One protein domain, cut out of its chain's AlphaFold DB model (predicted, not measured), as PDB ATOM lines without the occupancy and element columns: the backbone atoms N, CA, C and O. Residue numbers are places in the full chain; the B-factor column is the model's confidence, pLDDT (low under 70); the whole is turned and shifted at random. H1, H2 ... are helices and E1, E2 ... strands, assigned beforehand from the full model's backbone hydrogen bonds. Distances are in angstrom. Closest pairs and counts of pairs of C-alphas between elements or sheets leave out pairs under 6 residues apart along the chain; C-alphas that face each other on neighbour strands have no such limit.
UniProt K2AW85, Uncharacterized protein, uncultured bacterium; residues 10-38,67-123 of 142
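This is residues 10 to 38 and 67 to 123 of the 142 residues of an uncharacterized protein of uncultured bacterium (UniProt K2AW85). A long, twisted hairpin of two strands, E2 and E3, makes the length of the domain, and at one end the short strands E1 and E4 widen it into a four-stranded sheet curled like part of a barrel. H2 crosses over E2 and H3 runs along E1 on the same face of this sheet, while the small H1 only grazes it and residues 99 to 104 of the loop between E3 and E4 stick out. The printed part has 86 residues, with three named helices and four named strands in the order H1 H2 E1 E2 E3 E4 H3; the sheet order is E1 E2 E3 E4, all antiparallel, and the class is mixed, helices and strands. The whole is only just compact, close to loose, with a radius of gyration of the C-alphas of 14.1 A, and elongated, spanning 43 by 25 by 24 A.

E2, residues 71 to 81, and E3, residues 86 to 96, form a hairpin, with N 78 and O 89 2.9 A apart, within hydrogen-bond range. E2 bends by 52 degrees at residue 74. E1, residues 29 to 34, is an edge strand antiparallel to E2, with N 32 and O 73 at 2.9 A. The other edge strand, E4, residues 107 to 109, forms a hairpin with E3, with N 95 and O 108 at 2.9 A. E2, E3 and E4 make a meander, each strand the antiparallel neighbour of the one before. The pairing of E3 is staggered: residues 86 to 92 pair with E2 and 94 to 96 with E4. The sheet is strongly twisted. H2, residues 22 to 27, lies over E2 at a height over the sheet of 7.8 A and runs across the strands, at 82 degrees to E2 on the local plane; the closest C-alphas are those of Phe 25 and Ile 76, 5.8 A. H3, residues 114 to 122, on the same face, lies over E1 at a height of 8.2 A and runs along the strands, at 23 degrees to E1 on the local plane; the closest C-alphas are those of Arg 29 and Leu 122, 5.8 A. H2 and H3 are apart. H1, residues 12 to 15, only grazes the sheet; its closest C-alpha pair with E3 is Gly 12 and Val 93, 5.6 A. Residues 10 to 11 pair with residues 93 to 94 of E3, parallel. In H2 and H3 every O i to N i+4 pair is within hydrogen-bond range; H1 is too short for such a pair.

E2 is 30.8 A long and E3 32.7 A, from first to last C-alpha; E1 is 16.8 A, E4 7.1 A, H3 12.5 A, H2 8.7 A and H1 5.2 A. C-alpha 12, where H1 begins, is at (189.885, 234.512, 178.056), C-alpha 86, where E3 begins, at (194.985, 209.873, 183.975), and C-alpha 122, where H3 ends, at (203.527, 230.804, 179.046).

The two C-alphas farthest apart are those of Gly 83 and Arg 99, 44.6 A. Residues 39 to 66 are not printed, and C-alphas 38 and 67 are 17.5 A apart across the cut, which falls in the link from E1 to E2. Of the links that are printed whole, none is long. The mean pLDDT of the printed part is 91.6, and no printed residue is under 70.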
ATOM      1  N   THR A  10     187.128 228.054 176.079       93.50
ATOM      2  CA  THR A  10     186.819 228.916 177.231       93.50
ATOM      3  C   THR A  10     187.095 230.389 176.919       93.50
ATOM      4  O   THR A  10     187.896 230.709 176.037       93.50
ATOM      5  N   ARG A  11     186.412 231.314 177.602       93.25
ATOM      6  CA  ARG A  11     186.544 232.765 177.370       93.25
ATOM      7  C   ARG A  11     187.745 233.314 178.130       93.25
ATOM      8  O   ARG A  11     187.774 233.236 179.357       93.25
ATOM      9  N   GLY A  12     188.703 233.919 177.434       91.25
ATOM     10  CA  GLY A  12     189.885 234.512 178.056       91.25
ATOM     11  C   GLY A  12     189.536 235.532 179.145       91.25
ATOM     12  O   GLY A  12     190.110 235.528 180.231       91.25
ATOM     13  N   GLU A  13     188.513 236.349 178.924       88.75
ATOM     14  CA  GLU A  13     188.098 237.405 179.848       88.75
ATOM     15  C   GLU A  13     187.727 236.881 181.237       88.75
ATOM     16  O   GLU A  13     187.854 237.614 182.216       88.75
ATOM     17  N   THR A  14     187.284 235.625 181.339       89.31
ATOM     18  CA  THR A  14     186.770 235.044 182.586       89.31
ATOM     19  C   THR A  14     187.461 233.752 183.005       89.31
ATOM     20  O   THR A  14     187.284 233.336 184.146       89.31
ATOM     21  N   VAL A  15     188.290 233.134 182.157       89.81
ATOM     22  CA  VAL A  15     188.910 231.817 182.411       89.81
ATOM     23  C   VAL A  15     189.631 231.730 183.764       89.81
ATOM     24  O   VAL A  15     189.541 230.721 184.451       89.81
ATOM     25  N   HIS A  16     190.262 232.820 184.199       87.62
ATOM     26  CA  HIS A  16     190.996 232.922 185.463       87.62
ATOM     27  C   HIS A  16     190.106 233.002 186.717       87.62
ATOM     28  O   HIS A  16     190.610 232.943 187.833       87.62
ATOM     29  N   GLN A  17     188.796 233.181 186.546       88.06
ATOM     30  CA  GLN A  17     187.810 233.297 187.628       88.06
ATOM     31  C   GLN A  17     186.919 232.057 187.720       88.06
ATOM     32  O   GLN A  17     186.297 231.804 188.751       88.06
ATOM     33  N   LEU A  18     186.826 231.287 186.633       87.56
ATOM     34  CA  LEU A  18     185.994 230.097 186.574       87.56
ATOM     35  C   LEU A  18     186.640 228.991 187.403       87.56
ATOM     36  O   LEU A  18     187.745 228.561 187.095       87.56
ATOM     37  N   ARG A  19     185.923 228.483 188.414       90.31
ATOM     38  CA  ARG A  19     186.385 227.373 189.271       90.31
ATOM     39  C   ARG A  19     186.955 226.204 188.459       90.31
ATOM     40  O   ARG A  19     187.953 225.631 188.861       90.31
ATOM     41  N   THR A  20     186.327 225.877 187.332       88.12
ATOM     42  CA  THR A  20     186.744 224.786 186.439       88.12
ATOM     43  C   THR A  20     188.125 225.008 185.820       88.12
ATOM     44  O   THR A  20     188.816 224.043 185.529       88.12
ATOM     45  N   PHE A  21     188.530 226.261 185.602       90.31
ATOM     46  CA  PHE A  21     189.685 226.593 184.767       90.31
ATOM     47  C   PHE A  21     190.750 227.435 185.466       90.31
ATOM     48  O   PHE A  21     191.841 227.558 184.925       90.31
ATOM     49  N   ALA A  22     190.475 228.014 186.637       89.56
ATOM     50  CA  ALA A  22     191.384 228.952 187.289       89.56
ATOM     51  C   ALA A  22     192.757 228.323 187.584       89.56
ATOM     52  O   ALA A  22     193.784 228.908 187.239       89.56
ATOM     53  N   ASP A  23     192.787 227.107 188.135       91.50
ATOM     54  CA  ASP A  23     194.041 226.414 188.453       91.50
ATOM     55  C   ASP A  23     194.851 226.103 187.188       91.50
ATOM     56  O   ASP A  23     196.049 226.391 187.122       91.50
ATOM     57  N   ALA A  24     194.186 225.581 186.154       92.38
ATOM     58  CA  ALA A  24     194.804 225.318 184.859       92.38
ATOM     59  C   ALA A  24     195.295 226.616 184.200       92.38
ATOM     60  O   ALA A  24     196.418 226.687 183.709       92.38
ATOM     61  N   PHE A  25     194.512 227.691 184.268       91.25
ATOM     62  CA  PHE A  25     194.922 228.998 183.776       91.25
ATOM     63  C   PHE A  25     196.149 229.528 184.506       91.25
ATOM     64  O   PHE A  25     196.970 230.182 183.874       91.25
ATOM     65  N   HIS A  26     196.309 229.276 185.803       88.44
ATOM     66  CA  HIS A  26     197.457 229.768 186.561       88.44
ATOM     67  C   HIS A  26     198.727 228.940 186.348       88.44
ATOM     68  O   HIS A  26     199.799 229.534 186.200       88.44
ATOM     69  N   ALA A  27     198.607 227.614 186.294       90.88
ATOM     70  CA  ALA A  27     199.750 226.701 186.346       90.88
ATOM     71  C   ALA A  27     199.997 225.893 185.060       90.88
ATOM     72  O   ALA A  27     201.067 225.309 184.919       90.88
ATOM     73  N   ARG A  28     199.024 225.817 184.146       94.56
ATOM     74  CA  ARG A  28     199.006 224.881 183.007       94.56
ATOM     75  C   ARG A  28     198.534 225.562 181.719       94.56
ATOM     76  O   ARG A  28     197.598 225.120 181.051       94.56
ATOM     77  N   ARG A  29     199.187 226.673 181.374       95.50
ATOM     78  CA  ARG A  29     199.046 227.317 180.058       95.50
ATOM     79  C   ARG A  29     199.973 226.621 179.065       95.50
ATOM     80  O   ARG A  29     201.095 226.264 179.407       95.50
ATOM     81  N   GLY A  30     199.495 226.428 177.846       96.12
ATOM     82  CA  GLY A  30     200.238 225.809 176.756       96.12
ATOM     83  C   GLY A  30     199.876 226.433 175.416       96.12
ATOM     84  O   GLY A  30     199.050 227.344 175.340       96.12
ATOM     85  N   ILE A  31     200.484 225.929 174.349       96.94
ATOM     86  CA  ILE A  31     200.209 226.364 172.980       96.94
ATOM     87  C   ILE A  31     199.900 225.161 172.096       96.94
ATOM     88  O   ILE A  31     200.421 224.067 172.307       96.94
ATOM     89  N   THR A  32     199.063 225.370 171.088       96.25
ATOM     90  CA  THR A  32     198.874 224.428 169.982       96.25
ATOM     91  C   THR A  32     199.180 225.115 168.659       96.25
ATOM     92  O   THR A  32     199.117 226.339 168.558       96.25
ATOM     93  N   PHE A  33     199.524 224.327 167.643       95.81
ATOM     94  CA  PHE A  33     199.813 224.826 166.302       95.81
ATOM     95  C   PHE A  33     198.724 224.369 165.341       95.81
ATOM     96  O   PHE A  33     198.370 223.189 165.313       95.81
ATOM     97  N   ALA A  34     198.235 225.285 164.514       94.44
ATOM     98  CA  ALA A  34     197.258 224.983 163.483       94.44
ATOM     99  C   ALA A  34     197.716 225.554 162.140       94.44
ATOM    100  O   ALA A  34     197.996 226.744 162.023       94.44
ATOM    101  N   LYS A  35     197.758 224.720 161.094       94.94
ATOM    102  CA  LYS A  35     197.954 225.220 159.719       94.94
ATOM    103  C   LYS A  35     196.784 226.103 159.288       94.94
ATOM    104  O   LYS A  35     196.971 227.096 158.594       94.94
ATOM    105  N   THR A  36     195.586 225.712 159.707       93.56
ATOM    106  CA  THR A  36     194.327 226.399 159.444       93.56
ATOM    107  C   THR A  36     193.355 226.149 160.591       93.56
ATOM    108  O   THR A  36     193.445 225.111 161.249       93.56
ATOM    109  N   PHE A  37     192.379 227.031 160.776       91.75
ATOM    110  CA  PHE A  37     191.200 226.787 161.610       91.75
ATOM    111  C   PHE A  37     189.936 227.165 160.835       91.75
ATOM    112  O   PHE A  37     190.010 227.936 159.879       91.75
ATOM    113  N   ASN A  38     188.794 226.581 161.196       93.00
ATOM    114  CA  ASN A  38     187.539 226.806 160.486       93.00
ATOM    115  C   ASN A  38     186.589 227.640 161.335       93.00
ATOM    116  O   ASN A  38     186.479 227.396 162.533       93.00
ATOM    117  N   GLU A  67     201.146 234.847 156.035       87.62
ATOM    118  CA  GLU A  67     202.523 234.486 155.673       87.62
ATOM    119  C   GLU A  67     202.683 232.968 155.462       87.62
ATOM    120  O   GLU A  67     203.785 232.471 155.257       87.62
ATOM    121  N   GLY A  68     201.597 232.191 155.570       87.62
ATOM    122  CA  GLY A  68     201.615 230.735 155.396       87.62
ATOM    123  C   GLY A  68     202.244 229.943 156.549       87.62
ATOM    124  O   GLY A  68     202.277 228.714 156.484       87.62
ATOM    125  N   CYS A  69     202.716 230.605 157.610       90.06
ATOM    126  CA  CYS A  69     203.168 229.934 158.825       90.06
ATOM    127  C   CYS A  69     201.985 229.397 159.664       90.06
ATOM    128  O   CYS A  69     200.847 229.845 159.500       90.06
ATOM    129  N   PRO A  70     202.217 228.412 160.553       93.44
ATOM    130  CA  PRO A  70     201.181 227.938 161.464       93.44
ATOM    131  C   PRO A  70     200.714 229.041 162.419       93.44
ATOM    132  O   PRO A  70     201.528 229.776 162.972       93.44
ATOM    133  N   ALA A  71     199.410 229.093 162.672       93.06
ATOM    134  CA  ALA A  71     198.858 229.859 163.777       93.06
ATOM    135  C   ALA A  71     199.243 229.199 165.109       93.06
ATOM    136  O   ALA A  71     199.158 227.972 165.242       93.06
ATOM    137  N   ILE A  72     199.628 230.014 166.089       95.62
ATOM    138  CA  ILE A  72     199.933 229.580 167.454       95.62
ATOM    139  C   ILE A  72     198.740 229.948 168.331       95.62
ATOM    140  O   ILE A  72     198.384 231.119 168.431       95.62
ATOM    141  N   ILE A  73     198.099 228.948 168.930       95.62
ATOM    142  CA  ILE A  73     196.850 229.103 169.680       95.62
ATOM    143  C   ILE A  73     197.110 228.863 171.164       95.62
ATOM    144  O   ILE A  73     197.581 227.788 171.545       95.62
ATOM    145  N   GLY A  74     196.746 229.830 172.002       96.50
ATOM    146  CA  GLY A  74     196.790 229.704 173.454       96.50
ATOM    147  C   GLY A  74     195.750 228.711 173.978       96.50
ATOM    148  O   GLY A  74     194.551 228.820 173.698       96.50
ATOM    149  N   VAL A  75     196.209 227.742 174.766       97.06
ATOM    150  CA  VAL A  75     195.371 226.721 175.407       97.06
ATOM    151  C   VAL A  75     195.671 226.639 176.896       97.06
ATOM    152  O   VAL A  75     196.771 226.967 177.343       97.06
ATOM    153  N   ILE A  76     194.713 226.158 177.673       95.69
ATOM    154  CA  ILE A  76     194.987 225.637 179.015       95.69
ATOM    155  C   ILE A  76     194.758 224.133 178.993       95.69
ATOM    156  O   ILE A  76     193.950 223.647 178.200       95.69
ATOM    157  N   TYR A  77     195.468 223.407 179.843       95.00
ATOM    158  CA  TYR A  77     195.328 221.962 179.929       95.00
ATOM    159  C   TYR A  77     195.181 221.497 181.371       95.00
ATOM    160  O   TYR A  77     195.588 222.175 182.320       95.00
ATOM    161  N   ASP A  78     194.588 220.327 181.534       92.62
ATOM    162  CA  ASP A  78     194.497 219.662 182.821       92.62
ATOM    163  C   ASP A  78     194.598 218.148 182.670       92.62
ATOM    164  O   ASP A  78     194.563 217.607 181.561       92.62
ATOM    165  N   GLN A  79     194.757 217.478 183.803       90.44
ATOM    166  CA  GLN A  79     194.795 216.031 183.890       90.44
ATOM    167  C   GLN A  79     193.724 215.560 184.870       90.44
ATOM    168  O   GLN A  79     193.700 215.971 186.032       90.44
ATOM    169  N   PHE A  80     192.848 214.678 184.406       84.94
ATOM    170  CA  PHE A  80     191.747 214.138 185.191       84.94
ATOM    171  C   PHE A  80     191.915 212.634 185.367       84.94
ATOM    172  O   PHE A  80     192.320 211.933 184.447       84.94
ATOM    173  N   ASP A  81     191.571 212.124 186.546       85.56
ATOM    174  CA  ASP A  81     191.391 210.687 186.740       85.56
ATOM    175  C   ASP A  81     189.920 210.338 186.504       85.56
ATOM    176  O   ASP A  81     189.039 210.732 187.277       85.56
ATOM    177  N   VAL A  82     189.665 209.613 185.417       83.19
ATOM    178  CA  VAL A  82     188.322 209.183 185.002       83.19
ATOM    179  C   VAL A  82     188.040 207.714 185.347       83.19
ATOM    180  O   VAL A  82     187.127 207.098 184.796       83.19
ATOM    181  N   GLY A  83     188.831 207.113 186.244       86.06
ATOM    182  CA  GLY A  83     188.699 205.705 186.636       86.06
ATOM    183  C   GLY A  83     189.279 204.716 185.618       86.06
ATOM    184  O   GLY A  83     189.089 203.507 185.755       86.06
ATOM    185  N   ARG A  84     189.991 205.214 184.599       87.12
ATOM    186  CA  ARG A  84     190.755 204.423 183.613       87.12
ATOM    187  C   ARG A  84     192.236 204.813 183.566       87.12
ATOM    188  O   ARG A  84     192.954 204.398 182.662       87.12
ATOM    189  N   GLY A  85     192.682 205.580 184.558       86.44
ATOM    190  CA  GLY A  85     193.975 206.245 184.565       86.44
ATOM    191  C   GLY A  85     193.849 207.732 184.224       86.44
ATOM    192  O   GLY A  85     192.744 208.227 183.986       86.44
ATOM    193  N   PRO A  86     194.979 208.450 184.245       88.12
ATOM    194  CA  PRO A  86     194.985 209.873 183.975       88.12
ATOM    195  C   PRO A  86     194.738 210.162 182.490       88.12
ATOM    196  O   PRO A  86     195.475 209.688 181.624       88.12
ATOM    197  N   GLU A  87     193.754 211.006 182.210       89.75
ATOM    198  CA  GLU A  87     193.473 211.564 180.890       89.75
ATOM    199  C   GLU A  87     193.867 213.041 180.857       89.75
ATOM    200  O   GLU A  87     193.553 213.802 181.772       89.75
ATOM    201  N   CYS A  88     194.590 213.439 179.810       88.75
ATOM    202  CA  CYS A  88     194.980 214.827 179.591       88.75
ATOM    203  C   CYS A  88     193.998 215.482 178.622       88.75
ATOM    204  O   CYS A  88     193.829 215.012 177.496       88.75
ATOM    205  N   GLU A  89     193.420 216.601 179.033       90.94
ATOM    206  CA  GLU A  89     192.527 217.407 178.206       90.94
ATOM    207  C   GLU A  89     193.098 218.812 178.035       90.94
ATOM    208  O   GLU A  89     193.782 219.341 178.915       90.94
ATOM    209  N   LEU A  90     192.795 219.436 176.900       94.06
ATOM    210  CA  LEU A  90     193.082 220.844 176.662       94.06
ATOM    211  C   LEU A  90     191.835 221.556 176.170       94.06
ATOM    212  O   LEU A  90     190.988 220.963 175.500       94.06
ATOM    213  N   VAL A  91     191.759 222.846 176.471       95.00
ATOM    214  CA  VAL A  91     190.712 223.727 175.963       95.00
ATOM    215  C   VAL A  91     191.345 224.959 175.341       95.00
ATOM    216  O   VAL A  91     192.291 225.546 175.879       95.00
ATOM    217  N   GLN A  92     190.823 225.359 174.184       95.88
ATOM    218  CA  GLN A  92     191.284 226.562 173.504       95.88
ATOM    219  C   GLN A  92     190.767 227.801 174.228       95.88
ATOM    220  O   GLN A  92     189.579 227.914 174.543       95.88
ATOM    221  N   VAL A  93     191.652 228.761 174.481       95.31
ATOM    222  CA  VAL A  93     191.227 230.068 174.981       95.31
ATOM    223  C   VAL A  93     190.732 230.885 173.798       95.31
ATOM    224  O   VAL A  93     191.364 230.914 172.747       95.31
ATOM    225  N   THR A  94     189.587 231.538 173.959       94.38
ATOM    226  CA  THR A  94     188.988 232.403 172.939       94.38
ATOM    227  C   THR A  94     188.957 233.843 173.411       94.38
ATOM    228  O   THR A  94     188.804 234.115 174.604       94.38
ATOM    229  N   VAL A  95     189.018 234.765 172.461       93.56
ATOM    230  CA  VAL A  95     188.926 236.218 172.651       93.56
ATOM    231  C   VAL A  95     187.832 236.787 171.740       93.56
ATOM    232  O   VAL A  95     187.324 236.054 170.882       93.56
ATOM    233  N   PRO A  96     187.403 238.053 171.912       93.50
ATOM    234  CA  PRO A  96     186.513 238.693 170.953       93.50
ATOM    235  C   PRO A  96     187.130 238.660 169.553       93.50
ATOM    236  O   PRO A  96     188.333 238.876 169.400       93.50
ATOM    237  N   ALA A  97     186.310 238.386 168.540       91.62
ATOM    238  CA  ALA A  97     186.766 238.400 167.160       91.62
ATOM    239  C   ALA A  97     187.304 239.786 166.776       91.62
ATOM    240  O   ALA A  97     186.701 240.819 167.078       91.62
ATOM    241  N   ASN A  98     188.440 239.811 166.077       88.94
ATOM    242  CA  ASN A  98     188.935 241.037 165.461       88.94
ATOM    243  C   ASN A  98     188.017 241.481 164.305       88.94
ATOM    244  O   ASN A  98     187.127 240.748 163.881       88.94
ATOM    245  N   ARG A  99     188.275 242.667 163.739       90.00
ATOM    246  CA  ARG A  99     187.448 243.257 162.670       90.00
ATOM    247  C   ARG A  99     187.231 242.344 161.452       90.00
ATOM    248  O   ARG A  99     186.184 242.433 160.818       90.00
ATOM    249  N   LEU A 100     188.219 241.527 161.084       88.75
ATOM    250  CA  LEU A 100     188.113 240.635 159.928       88.75
ATOM    251  C   LEU A 100     187.223 239.431 160.257       88.75
ATOM    252  O   LEU A 100     186.289 239.129 159.517       88.75
ATOM    253  N   ILE A 101     187.486 238.776 161.388       91.12
ATOM    254  CA  ILE A 101     186.764 237.572 161.812       91.12
ATOM    255  C   ILE A 101     185.345 237.894 162.299       91.12
ATOM    256  O   ILE A 101     184.445 237.072 162.131       91.12
ATOM    257  N   SER A 102     185.095 239.116 162.787       93.12
ATOM    258  CA  SER A 102     183.778 239.554 163.271       93.12
ATOM    259  C   SER A 102     182.679 239.539 162.202       93.12
ATOM    260  O   SER A 102     181.500 239.635 162.524       93.12
ATOM    261  N   ALA A 103     183.045 239.428 160.920       91.06
ATOM    262  CA  ALA A 103     182.090 239.225 159.830       91.06
ATOM    263  C   ALA A 103     181.510 237.792 159.779       91.06
ATOM    264  O   ALA A 103     180.496 237.567 159.111       91.06
ATOM    265  N   ILE A 104     182.158 236.840 160.457       92.31
ATOM    266  CA  ILE A 104     181.832 235.408 160.467       92.31
ATOM    267  C   ILE A 104     181.261 234.995 161.831       92.31
ATOM    268  O   ILE A 104     180.198 234.381 161.878       92.31
ATOM    269  N   THR A 105     181.946 235.354 162.923       92.06
ATOM    270  CA  THR A 105     181.654 234.920 164.305       92.06
ATOM    271  C   THR A 105     182.047 236.002 165.323       92.06
ATOM    272  O   THR A 105     182.835 236.891 165.006       92.06
ATOM    273  N   ASP A 106     181.518 235.959 166.549       93.56
ATOM    274  CA  ASP A 106     181.819 236.930 167.614       93.56
ATOM    275  C   ASP A 106     183.081 236.586 168.429       93.56
ATOM    276  O   ASP A 106     183.610 237.437 169.155       93.56
ATOM    277  N   ARG A 107     183.587 235.356 168.305       93.06
ATOM    278  CA  ARG A 107     184.761 234.844 169.024       93.06
ATOM    279  C   ARG A 107     185.796 234.292 168.063       93.06
ATOM    280  O   ARG A 107     185.457 233.788 167.005       93.06
ATOM    281  N   MET A 108     187.058 234.338 168.465       92.94
ATOM    282  CA  MET A 108     188.145 233.666 167.757       92.94
ATOM    283  C   MET A 108     189.107 233.010 168.754       92.94
ATOM    284  O   MET A 108     189.120 233.411 169.926       92.94
ATOM    285  N   PRO A 109     189.922 232.027 168.332       94.31
ATOM    286  CA  PRO A 109     191.002 231.512 169.164       94.31
ATOM    287  C   PRO A 109     191.957 232.631 169.603       94.31
ATOM    288  O   PRO A 109     192.176 233.598 168.874       94.31
ATOM    289  N   LEU A 110     192.547 232.488 170.788       94.69
ATOM    290  CA  LEU A 110     193.645 233.323 171.261       94.69
ATOM    291  C   LEU A 110     194.879 233.035 170.402       94.69
ATOM    292  O   LEU A 110     195.576 232.049 170.639       94.69
ATOM    293  N   LEU A 111     195.116 233.865 169.392       93.44
ATOM    294  CA  LEU A 111     196.297 233.771 168.541       93.44
ATOM    295  C   LEU A 111     197.461 234.521 169.194       93.44
ATOM    296  O   LEU A 111     197.278 235.642 169.660       93.44
ATOM    297  N   LEU A 112     198.633 233.889 169.240       92.75
ATOM    298  CA  LEU A 112     199.861 234.451 169.808       92.75
ATOM    299  C   LEU A 112     200.823 234.811 168.672       92.75
ATOM    300  O   LEU A 112     201.100 233.962 167.819       92.75
ATOM    301  N   GLU A 113     201.335 236.044 168.661       88.31
ATOM    302  CA  GLU A 113     202.250 236.531 167.624       88.31
ATOM    303  C   GLU A 113     203.648 236.823 168.188       88.31
ATOM    304  O   GLU A 113     203.846 237.736 168.984       88.31
ATOM    305  N   GLY A 114     204.646 236.080 167.706       89.44
ATOM    306  CA  GLY A 114     206.045 236.281 168.087       89.44
ATOM    307  C   GLY A 114     206.389 235.805 169.502       89.44
ATOM    308  O   GLY A 114     205.535 235.379 170.279       89.44
ATOM    309  N   ASP A 115     207.681 235.862 169.818       91.31
ATOM    310  CA  ASP A 115     208.228 235.272 171.043       91.31
ATOM    311  C   ASP A 115     207.730 235.983 172.308       91.31
ATOM    312  O   ASP A 115     207.477 235.330 173.316       91.31
ATOM    313  N   ASP A 116     207.509 237.297 172.246       90.12
ATOM    314  CA  ASP A 116     207.057 238.108 173.380       90.12
ATOM    315  C   ASP A 116     205.661 237.697 173.876       90.12
ATOM    316  O   ASP A 116     205.436 237.546 175.082       90.12
ATOM    317  N   ASP A 117     204.718 237.486 172.953       90.25
ATOM    318  CA  ASP A 117     203.359 237.057 173.288       90.25
ATOM    319  C   ASP A 117     203.352 235.625 173.820       90.25
ATOM    320  O   ASP A 117     202.624 235.319 174.769       90.25
ATOM    321  N   ILE A 118     204.184 234.753 173.243       92.56
ATOM    322  CA  ILE A 118     204.348 233.371 173.697       92.56
ATOM    323  C   ILE A 118     204.948 233.348 175.105       92.56
ATOM    324  O   ILE A 118     204.386 232.702 175.987       92.56
ATOM    325  N   ALA A 119     206.033 234.082 175.350       92.12
ATOM    326  CA  ALA A 119     206.699 234.171 176.646       92.12
ATOM    327  C   ALA A 119     205.762 234.742 177.721       92.12
ATOM    328  O   ALA A 119     205.660 234.214 178.835       92.12
ATOM    329  N   LEU A 120     205.003 235.788 177.379       89.38
ATOM    330  CA  LEU A 120     203.984 236.351 178.259       89.38
ATOM    331  C   LEU A 120     202.867 235.341 178.548       89.38
ATOM    332  O   LEU A 120     202.470 235.178 179.706       89.38
ATOM    333  N   TRP A 121     202.368 234.650 177.521       93.12
ATOM    334  CA  TRP A 121     201.324 233.639 177.663       93.12
ATOM    335  C   TRP A 121     201.788 232.452 178.502       93.12
ATOM    336  O   TRP A 121     201.073 232.031 179.404       93.12
ATOM    337  N   LEU A 122     202.988 231.929 178.280       93.12
ATOM    338  CA  LEU A 122     203.527 230.804 179.046       93.12
ATOM    339  C   LEU A 122     203.936 231.209 180.471       93.12
ATOM    340  O   LEU A 122     204.078 230.358 181.345       93.12
ATOM    341  N   GLY A 123     203.977 232.510 180.768       89.12
ATOM    342  CA  GLY A 123     204.306 233.039 182.091       89.12
ATOM    343  C   GLY A 123     205.801 233.129 182.364       89.12
ATOM    344  O   GLY A 123     206.187 233.258 183.525       89.12
TER     345      GLY A 123